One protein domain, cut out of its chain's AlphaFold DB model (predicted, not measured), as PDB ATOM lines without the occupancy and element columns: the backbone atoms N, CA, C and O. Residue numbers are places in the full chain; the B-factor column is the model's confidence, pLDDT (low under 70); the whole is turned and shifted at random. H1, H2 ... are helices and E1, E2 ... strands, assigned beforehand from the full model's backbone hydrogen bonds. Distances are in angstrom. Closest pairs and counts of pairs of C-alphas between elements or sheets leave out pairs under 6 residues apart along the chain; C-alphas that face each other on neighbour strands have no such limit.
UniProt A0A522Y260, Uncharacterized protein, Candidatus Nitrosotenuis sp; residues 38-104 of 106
ATOM      1  N   THR A  38     153.425 138.321 137.353       84.19
ATOM      2  CA  THR A  38     152.602 137.879 136.226       84.19
ATOM      3  C   THR A  38     151.215 137.454 136.718       84.19
ATOM      4  O   THR A  38     151.111 136.402 137.364       84.19
ATOM      5  N   PRO A  39     150.150 138.230 136.440       86.56
ATOM      6  CA  PRO A  39     148.793 137.797 136.733       86.56
ATOM      7  C   PRO A  39     148.393 136.644 135.810       86.56
ATOM      8  O   PRO A  39     148.811 136.578 134.653       86.56
ATOM      9  N   VAL A  40     147.563 135.747 136.327       89.00
ATOM     10  CA  VAL A  40     146.913 134.687 135.556       89.00
ATOM     11  C   VAL A  40     145.412 134.896 135.607       89.00
ATOM     12  O   VAL A  40     144.871 135.231 136.664       89.00
ATOM     13  N   ASN A  41     144.753 134.691 134.470       90.75
ATOM     14  CA  ASN A  41     143.304 134.711 134.423       90.75
ATOM     15  C   ASN A  41     142.769 133.368 134.915       90.75
ATOM     16  O   ASN A  41     143.180 132.316 134.415       90.75
ATOM     17  N   VAL A  42     141.874 133.407 135.891       88.62
ATOM     18  CA  VAL A  42     141.255 132.221 136.472       88.62
ATOM     19  C   VAL A  42     139.760 132.334 136.328       88.62
ATOM     20  O   VAL A  42     139.181 133.372 136.627       88.62
ATOM     21  N   THR A  43     139.158 131.244 135.869       91.25
ATOM     22  CA  THR A  43     137.714 131.111 135.759       91.25
ATOM     23  C   THR A  43     137.259 130.071 136.768       91.25
ATOM     24  O   THR A  43     137.738 128.937 136.746       91.25
ATOM     25  N   GLU A  44     136.372 130.465 137.675       90.00
ATOM     26  CA  GLU A  44     135.782 129.570 138.668       90.00
ATOM     27  C   GLU A  44     134.280 129.818 138.815       90.00
ATOM     28  O   GLU A  44     133.760 130.884 138.484       90.00
ATOM     29  N   THR A  45     133.574 128.818 139.337       92.44
ATOM     30  CA  THR A  45     132.177 128.958 139.751       92.44
ATOM     31  C   THR A  45     132.126 129.502 141.174       92.44
ATOM     32  O   THR A  45     132.680 128.881 142.082       92.44
ATOM     33  N   ALA A  46     131.446 130.626 141.374       91.75
ATOM     34  CA  ALA A  46     131.305 131.292 142.663       91.75
ATOM     35  C   ALA A  46     129.827 131.411 143.063       91.75
ATOM     36  O   ALA A  46     128.943 131.524 142.210       91.75
ATOM     37  N   THR A  47     129.553 131.389 144.366       93.75
ATOM     38  CA  THR A  47     128.194 131.527 144.914       93.75
ATOM     39  C   THR A  47     127.894 132.972 145.275       93.75
ATOM     40  O   THR A  47     128.672 133.609 145.983       93.75
ATOM     41  N   VAL A  48     126.749 133.490 144.836       93.75
ATOM     42  CA  VAL A  48     126.295 134.845 145.171       93.75
ATOM     43  C   VAL A  48     125.836 134.889 146.624       93.75
ATOM     44  O   VAL A  48     124.876 134.218 146.998       93.75
ATOM     45  N   ILE A  49     126.487 135.717 147.439       93.62
ATOM     46  CA  ILE A  49     126.140 135.897 148.856       93.62
ATOM     47  C   ILE A  49     125.261 137.128 149.085       93.62
ATOM     48  O   ILE A  49     124.422 137.133 149.984       93.62
ATOM     49  N   ALA A  50     125.414 138.167 148.261       91.94
ATOM     50  CA  ALA A  50     124.620 139.387 148.356       91.94
ATOM     51  C   ALA A  50     124.560 140.123 147.014       91.94
ATOM     52  O   ALA A  50     125.480 140.039 146.204       91.94
ATOM     53  N   VAL A  51     123.499 140.902 146.809       92.56
ATOM     54  CA  VAL A  51     123.373 141.838 145.685       92.56
ATOM     55  C   VAL A  51     123.412 143.253 146.248       92.56
ATOM     56  O   VAL A  51     122.706 143.566 147.206       92.56
ATOM     57  N   THR A  52     124.260 144.097 145.677       91.12
ATOM     58  CA  THR A  52     124.470 145.495 146.073       91.12
ATOM     59  C   THR A  52     124.172 146.419 144.897       91.12
ATOM     60  O   THR A  52     124.126 145.976 143.751       91.12
ATOM     61  N   GLU A  53     124.049 147.724 145.148       87.38
ATOM     62  CA  GLU A  53     123.874 148.729 144.084       87.38
ATOM     63  C   GLU A  53     125.009 148.725 143.045       87.38
ATOM     64  O   GLU A  53     124.819 149.177 141.920       87.38
ATOM     65  N   LYS A  54     126.194 148.218 143.410       86.00
ATOM     66  CA  LYS A  54     127.382 148.166 142.546       86.00
ATOM     67  C   LYS A  54     127.573 146.817 141.840       86.00
ATOM     68  O   LYS A  54     128.558 146.657 141.124       86.00
ATOM     69  N   GLY A  55     126.677 145.852 142.055       90.31
ATOM     70  CA  GLY A  55     126.774 144.491 141.519       90.31
ATOM     71  C   GLY A  55     126.632 143.408 142.591       90.31
ATOM     72  O   GLY A  55     126.192 143.675 143.713       90.31
ATOM     73  N   CYS A  56     127.012 142.176 142.263       92.06
ATOM     74  CA  CYS A  56     126.891 141.035 143.171       92.06
ATOM     75  C   CYS A  56     128.184 140.797 143.944       92.06
ATOM     76  O   CYS A  56     129.275 140.839 143.381       92.06
ATOM     77  N   VAL A  57     128.055 140.496 145.231       93.00
ATOM     78  CA  VAL A  57     129.138 139.941 146.036       93.00
ATOM     79  C   VAL A  57     129.049 138.428 145.928       93.00
ATOM     80  O   VAL A  57     128.007 137.840 146.228       93.00
ATOM     81  N   VAL A  58     130.139 137.807 145.499       92.56
ATOM     82  CA  VAL A  58     130.254 136.357 145.369       92.56
ATOM     83  C   VAL A  58     131.397 135.833 146.222       92.56
ATOM     84  O   VAL A  58     132.379 136.532 146.465       92.56
ATOM     85  N   GLU A  59     131.270 134.588 146.653       90.94
ATOM     86  CA  GLU A  59     132.310 133.847 147.353       90.94
ATOM     87  C   GLU A  59     132.816 132.727 146.437       90.94
ATOM     88  O   GLU A  59     132.039 131.889 145.970       90.94
ATOM     89  N   GLY A  60     134.108 132.785 146.110       86.69
ATOM     90  CA  GLY A  60     134.803 131.780 145.302       86.69
ATOM     91  C   GLY A  60     135.462 130.693 146.155       86.69
ATOM     92  O   GLY A  60     135.370 130.697 147.384       86.69
ATOM     93  N   SER A  61     136.202 129.784 145.516       84.88
ATOM     94  CA  SER A  61     136.845 128.649 146.204       84.88
ATOM     95  C   SER A  61     137.955 129.060 147.182       84.88
ATOM     96  O   SER A  61     138.288 128.315 148.104       84.88
ATOM     97  N   TYR A  62     138.507 130.263 147.010       81.00
ATOM     98  CA  TYR A  62     139.574 130.811 147.847       81.00
ATOM     99  C   TYR A  62     139.076 131.481 149.140       81.00
ATOM    100  O   TYR A  62     139.906 131.918 149.935       81.00
ATOM    101  N   GLY A  63     137.757 131.569 149.367       82.19
ATOM    102  CA  GLY A  63     137.178 132.083 150.619       82.19
ATOM    103  C   GLY A  63     137.272 133.602 150.809       82.19
ATOM    104  O   GLY A  63     137.138 134.095 151.927       82.19
ATOM    105  N   TYR A  64     137.515 134.356 149.732       83.81
ATOM    106  CA  TYR A  64     137.488 135.819 149.751       83.81
ATOM    107  C   TYR A  64     136.255 136.329 148.991       83.81
ATOM    108  O   TYR A  64     136.048 135.921 147.844       83.81
ATOM    109  N   PRO A  65     135.448 137.228 149.584       86.38
ATOM    110  CA  PRO A  65     134.319 137.823 148.887       86.38
ATOM    111  C   PRO A  65     134.815 138.806 147.821       86.38
ATOM    112  O   PRO A  65     135.602 139.709 148.109       86.38
ATOM    113  N   MET A  66     134.331 138.653 146.591       88.56
ATOM    114  CA  MET A  66     134.662 139.516 145.455       88.56
ATOM    115  C   MET A  66     133.401 140.142 144.857       88.56
ATOM    116  O   MET A  66     132.333 139.531 144.830       88.56
ATOM    117  N   THR A  67     133.516 141.383 144.387       91.25
ATOM    118  CA  THR A  67     132.411 142.117 143.759       91.25
ATOM    119  C   THR A  67     132.477 141.990 142.246       91.25
ATOM    120  O   THR A  67     133.459 142.414 141.635       91.25
ATOM    121  N   VAL A  68     131.413 141.469 141.645       90.38
ATOM    122  CA  VAL A  68     131.243 141.349 140.196       90.38
ATOM    123  C   VAL A  68     130.276 142.431 139.731       90.38
ATOM    124  O   VAL A  68     129.118 142.464 140.162       90.38
ATOM    125  N   ALA A  69     130.765 143.331 138.878       89.38
ATOM    126  CA  ALA A  69     129.938 144.343 138.230       89.38
ATOM    127  C   ALA A  69     128.954 143.683 137.251       89.38
ATOM    128  O   ALA A  69     129.257 142.632 136.689       89.38
ATOM    129  N   ASP A  70     127.790 144.303 137.053       85.62
ATOM    130  CA  ASP A  70     126.772 143.864 136.087       85.62
ATOM    131  C   ASP A  70     126.353 142.392 136.237       85.62
ATOM    132  O   ASP A  70     126.353 141.602 135.294       85.62
ATOM    133  N   CYS A  71     125.957 142.022 137.454       86.62
ATOM    134  CA  CYS A  71     125.424 140.700 137.757       86.62
ATOM    135  C   CYS A  71     123.901 140.749 137.945       86.62
ATOM    136  O   CYS A  71     123.385 141.527 138.747       86.62
ATOM    137  N   ASN A  72     123.186 139.879 137.222       87.00
ATOM    138  CA  ASN A  72     121.742 139.662 137.349       87.00
ATOM    139  C   ASN A  72     121.457 138.263 137.921       87.00
ATOM    140  O   ASN A  72     120.793 137.446 137.290       87.00
ATOM    141  N   ALA A  73     122.025 137.980 139.090       88.88
ATOM    142  CA  ALA A  73     121.855 136.715 139.796       88.88
ATOM    143  C   ALA A  73     121.285 136.957 141.196       88.88
ATOM    144  O   ALA A  73     121.373 138.058 141.749       88.88
ATOM    145  N   ARG A  74     120.667 135.927 141.771       91.94
ATOM    146  CA  ARG A  74     120.051 136.001 143.102       91.94
ATOM    147  C   ARG A  74     120.999 135.468 144.177       91.94
ATOM    148  O   ARG A  74     121.822 134.605 143.882       91.94
ATOM    149  N   PRO A  75     120.875 135.916 145.441       93.00
ATOM    150  CA  PRO A  75     121.586 135.281 146.547       93.00
ATOM    151  C   PRO A  75     121.315 133.769 146.580       93.00
ATOM    152  O   PRO A  75     120.161 133.346 146.496       93.00
ATOM    153  N   GLY A  76     122.375 132.972 146.686       91.25
ATOM    154  CA  GLY A  76     122.344 131.508 146.620       91.25
ATOM    155  C   GLY A  76     122.534 130.914 145.219       91.25
ATOM    156  O   GLY A  76     122.671 129.701 145.099       91.25
ATOM    157  N   GLU A  77     122.566 131.731 144.165       93.19
ATOM    158  CA  GLU A  77     122.833 131.273 142.800       93.19
ATOM    159  C   GLU A  77     124.340 131.112 142.547       93.19
ATOM    160  O   GLU A  77     125.164 131.853 143.089       93.19
ATOM    161  N   THR A  78     124.709 130.134 141.722       93.12
ATOM    162  CA  THR A  78     126.092 129.915 141.278       93.12
ATOM    163  C   THR A  78     126.307 130.555 139.915       93.12
ATOM    164  O   THR A  78     125.593 130.223 138.970       93.12
ATOM    165  N   ILE A  79     127.319 131.410 139.799       91.56
ATOM    166  CA  ILE A  79     127.707 132.045 138.537       91.56
ATOM    167  C   ILE A  79     129.170 131.744 138.208       91.56
ATOM    168  O   ILE A  79     129.987 131.523 139.101       91.56
ATOM    169  N   GLU A  80     129.508 131.725 136.922       91.81
ATOM    170  CA  GLU A  80     130.889 131.596 136.460       91.81
ATOM    171  C   GLU A  80     131.534 132.982 136.384       91.81
ATOM    172  O   GLU A  80     130.989 133.902 135.772       91.81
ATOM    173  N   VAL A  81     132.683 133.145 137.036       90.06
ATOM    174  CA  VAL A  81     133.394 134.421 137.135       90.06
ATOM    175  C   VAL A  81     134.839 134.244 136.713       90.06
ATOM    176  O   VAL A  81     135.471 133.232 137.014       90.06
ATOM    177  N   SER A  82     135.365 135.241 136.005       90.31
ATOM    178  CA  SER A  82     136.745 135.257 135.529       90.31
ATOM    179  C   SER A  82     137.460 136.477 136.095       90.31
ATOM    180  O   SER A  82     136.978 137.602 135.948       90.31
ATOM    181  N   TYR A  83     138.580 136.261 136.780       88.38
ATOM    182  CA  TYR A  83     139.359 137.330 137.392       88.38
ATOM    183  C   TYR A  83     140.858 137.042 137.341       88.38
ATOM    184  O   TYR A  83     141.315 135.898 137.294       88.38
ATOM    185  N   ASN A  84     141.641 138.118 137.380       89.50
ATOM    186  CA  ASN A  84     143.092 138.031 137.427       89.50
ATOM    187  C   ASN A  84     143.570 137.908 138.869       89.50
ATOM    188  O   ASN A  84     143.264 138.759 139.705       89.50
ATOM    189  N   MET A  85     144.391 136.899 139.133       86.81
ATOM    190  CA  MET A  85     145.086 136.759 140.408       86.81
ATOM    191  C   MET A  85     146.582 136.508 140.210       86.81
ATOM    192  O   MET A  85     146.999 136.073 139.133       86.81
ATOM    193  N   PRO A  86     147.426 136.784 141.221       85.75
ATOM    194  CA  PRO A  86     148.849 136.479 141.137       85.75
ATOM    195  C   PRO A  86     149.068 134.976 140.916       85.75
ATOM    196  O   PRO A  86     148.484 134.153 141.624       85.75
ATOM    197  N   ALA A  87     149.947 134.602 139.981       85.06
ATOM    198  CA  ALA A  87     150.226 133.197 139.653       85.06
ATOM    199  C   ALA A  87     150.639 132.357 140.873       85.06
ATOM    200  O   ALA A  87     150.367 131.158 140.932       85.06
ATOM    201  N   ILE A  88     151.265 132.983 141.874       81.62
ATOM    202  CA  ILE A  88     151.656 132.303 143.112       81.62
ATOM    203  C   ILE A  88     150.462 131.784 143.927       81.62
ATOM    204  O   ILE A  88     150.598 130.749 144.574       81.62
ATOM    205  N   VAL A  89     149.302 132.449 143.871       81.12
ATOM    206  CA  VAL A  89     148.088 132.038 144.601       81.12
ATOM    207  C   VAL A  89     147.487 130.778 143.980       81.12
ATOM    208  O   VAL A  89     147.074 129.877 144.700       81.12
ATOM    209  N   ASN A  90     147.523 130.674 142.647       79.62
ATOM    210  CA  ASN A  90     147.154 129.447 141.935       79.62
ATOM    211  C   ASN A  90     148.177 128.319 142.167       79.62
ATOM    212  O   ASN A  90     147.858 127.133 142.134       79.62
ATOM    213  N   SER A  91     149.443 128.675 142.392       77.38
ATOM    214  CA  SER A  91     150.497 127.682 142.541       77.38
ATOM    215  C   SER A  91     150.340 126.876 143.839       77.38
ATOM    216  O   SER A  91     150.216 127.422 144.933       77.38
ATOM    217  N   GLN A  92     150.500 125.552 143.758       78.06
ATOM    218  CA  GLN A  92     150.608 124.681 144.942       78.06
ATOM    219  C   GLN A  92     151.861 124.962 145.801       78.06
ATOM    220  O   GLN A  92     152.133 124.245 146.765       78.06
ATOM    221  N   TYR A  93     152.675 125.961 145.447       80.44
ATOM    222  CA  TYR A  93     153.930 126.268 146.119       80.44
ATOM    223  C   TYR A  93     153.720 126.555 147.609       80.44
ATOM    224  O   TYR A  93     154.347 125.904 148.445       80.44
ATOM    225  N   MET A  94     152.794 127.459 147.949       78.56
ATOM    226  CA  MET A  94     152.546 127.831 149.346       78.56
ATOM    227  C   MET A  94     152.006 126.659 150.170       78.56
ATOM    228  O   MET A  94     152.444 126.469 151.302       78.56
ATOM    229  N   GLN A  95     151.153 125.812 149.586       83.38
ATOM    230  CA  GLN A  95     150.672 124.592 150.246       83.38
ATOM    231  C   GLN A  95     151.829 123.640 150.586       83.38
ATOM    232  O   GLN A  95     151.878 123.088 151.680       83.38
ATOM    233  N   ARG A  96     152.810 123.479 149.687       84.69
ATOM    234  CA  ARG A  96     153.999 122.643 149.938       84.69
ATOM    235  C   ARG A  96     154.912 123.231 151.012       84.69
ATOM    236  O   ARG A  96     155.494 122.475 151.787       84.69
ATOM    237  N   VAL A  97     155.057 124.555 151.052       85.38
ATOM    238  CA  VAL A  97     155.830 125.244 152.097       85.38
ATOM    239  C   VAL A  97     155.147 125.079 153.452       85.38
ATOM    240  O   VAL A  97     155.804 124.676 154.408       85.38
ATOM    241  N   GLN A  98     153.832 125.302 153.523       84.81
ATOM    242  CA  GLN A  98     153.046 125.107 154.742       84.81
ATOM    243  C   GLN A  98     153.079 123.656 155.218       84.81
ATOM    244  O   GLN A  98     153.345 123.425 156.391       84.81
ATOM    245  N   ALA A  99     152.916 122.686 154.313       87.56
ATOM    246  CA  ALA A  99     152.999 121.268 154.650       87.56
ATOM    247  C   ALA A  99     154.352 120.899 155.268       87.56
ATOM    248  O   ALA A  99     154.401 120.075 156.166       87.56
ATOM    249  N   ARG A 100     155.458 121.507 154.814       86.94
ATOM    250  CA  ARG A 100     156.788 121.315 155.417       86.94
ATOM    251  C   ARG A 100     156.930 122.038 156.753       86.94
ATOM    252  O   ARG A 100     157.529 121.488 157.668       86.94
ATOM    253  N   ALA A 101     156.383 123.245 156.871       86.56
ATOM    254  CA  ALA A 101     156.413 124.015 158.108       86.56
ATOM    255  C   ALA A 101     155.615 123.328 159.227       86.56
ATOM    256  O   ALA A 101     156.087 123.277 160.358       86.56
ATOM    257  N   SER A 102     154.465 122.723 158.914       85.88
ATOM    258  CA  SER A 102     153.642 122.001 159.890       85.88
ATOM    259  C   SER A 102     154.310 120.744 160.459       85.88
ATOM    260  O   SER A 102     153.891 120.278 161.505       85.88
ATOM    261  N   TYR A 103     155.351 120.198 159.815       84.31
ATOM    262  CA  TYR A 103     156.172 119.136 160.421       84.31
ATOM    263  C   TYR A 103     157.140 119.655 161.493       84.31
ATOM    264  O   TYR A 103     157.666 118.861 162.268       84.31
ATOM    265  N   VAL A 104     157.437 120.958 161.500       84.69
ATOM    266  CA  VAL A 104     158.436 121.580 162.387       84.69
ATOM    267  C   VAL A 104     157.772 122.346 163.533       84.69
ATOM    268  O   VAL A 104     158.383 122.493 164.587       84.69
TER     269      VAL A 104
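AT A GLANCE: This is residues 38 to 104 of the 106 residues of an uncharacterized protein of Candidatus Nitrosotenuis sp (UniProt A0A522Y260). A small, strongly twisted sheet of four strands folds over on itself where its long strand E1 bends, with a helical arm sticking out from one end. The first part of E1 runs beside E4 as a long two-stranded ribbon, and its last part runs beside the short strand E2, which has the short strand E3 on its other side; the edge strands E3 and E4 come near each other across the fold, with one pair of C-alphas within 8 A. At the far end of the ribbon E4 runs straight into the short helix H1, which grazes the sheet, and residues 91 to 104, with H2, stick out free and add to the length. The printed part has 67 residues with four named strands and then two named helices, E1 E2 E3 E4 H1 H2; the sheet's order is E3 E2 E1 E4, antiparallel throughout, and the class is mixed, helices and strands. The whole is loose, with a radius of gyration of the C-alphas of 14.9 A, and elongated, spanning 46 by 25 by 17 A.

HOW THE PARTS SIT: The sheet holds E1, residues 39 to 52, E2, residues 55 to 59, E3, residues 65 to 68, and E4, residues 78 to 86. E1 bends by 94 degrees at residue 49, and its pairing is staggered: residues 39 to 47 pair with E4 and residues 47 to 52 with E2. E1 and E4 are antiparallel at 136 degrees; C-alphas 43 and 82 face each other at 4.3 A, and N 46 and O 79 are within hydrogen-bond range at 2.8 A, as are N 81 and O 44 at 2.9 A. E4 bends by 53 degrees at residue 82. E1 and E2 form a hairpin, antiparallel at 110 degrees, with N 57 and O 50 within hydrogen-bond range at 2.8 A. E2 and E3 form a hairpin at 146 degrees, with N 68 and O 56 within range at 2.8 A. E1, E2 and E3 are a meander, each strand the antiparallel neighbour of the one before; with E4, the antiparallel neighbour of E1, they make a Greek key. From edge to edge the strands' lines turn by 76 degrees and the way across the sheet by 80 degrees. The closest C-alphas of the edge strands E3 and E4 are those of Val 68 and Val 81, 7.9 A apart. E2 and E4 are only just apart, 8.5 A at the closest. H1, residues 87 to 90, is on the sheet but only grazes it; its closest C-alpha to E1 is that of Ala 87, 5.5 A from that of Val 40. H2, residues 93 to 101, is not on the sheet and is close to H1 but not clearly touching, the closest C-alphas being those of Ile 88 and Met 94 at 7.7 A. In H2 every O i to N i+4 pair is within hydrogen-bond range; H1 is too short for such a pair.

IN THESE COORDINATES: E1 begins at C-alpha 39, (148.793, 137.797, 136.733), and is 27.2 A long. E2 is 13.3 A long, E3 9.9 A and E4 23.7 A, the last ending at C-alpha 86, (148.849, 136.479, 141.137). H1 is 5.4 A long. H2 is 12.4 A long and ends at C-alpha 101, (156.413, 124.015, 158.108).

THE WHOLE: The C-alphas farthest apart are those of Asn 72 and Val 104, 48.0 A. Without residues 91 to 104 the body has 53 residues and spans 32 by 18 by 15 A. The printed part has no cut. The link from E3 to E4, nine residues, is short but not tight; the others are tight. The mean pLDDT of the printed part is 87.7, and no printed residue is under 70.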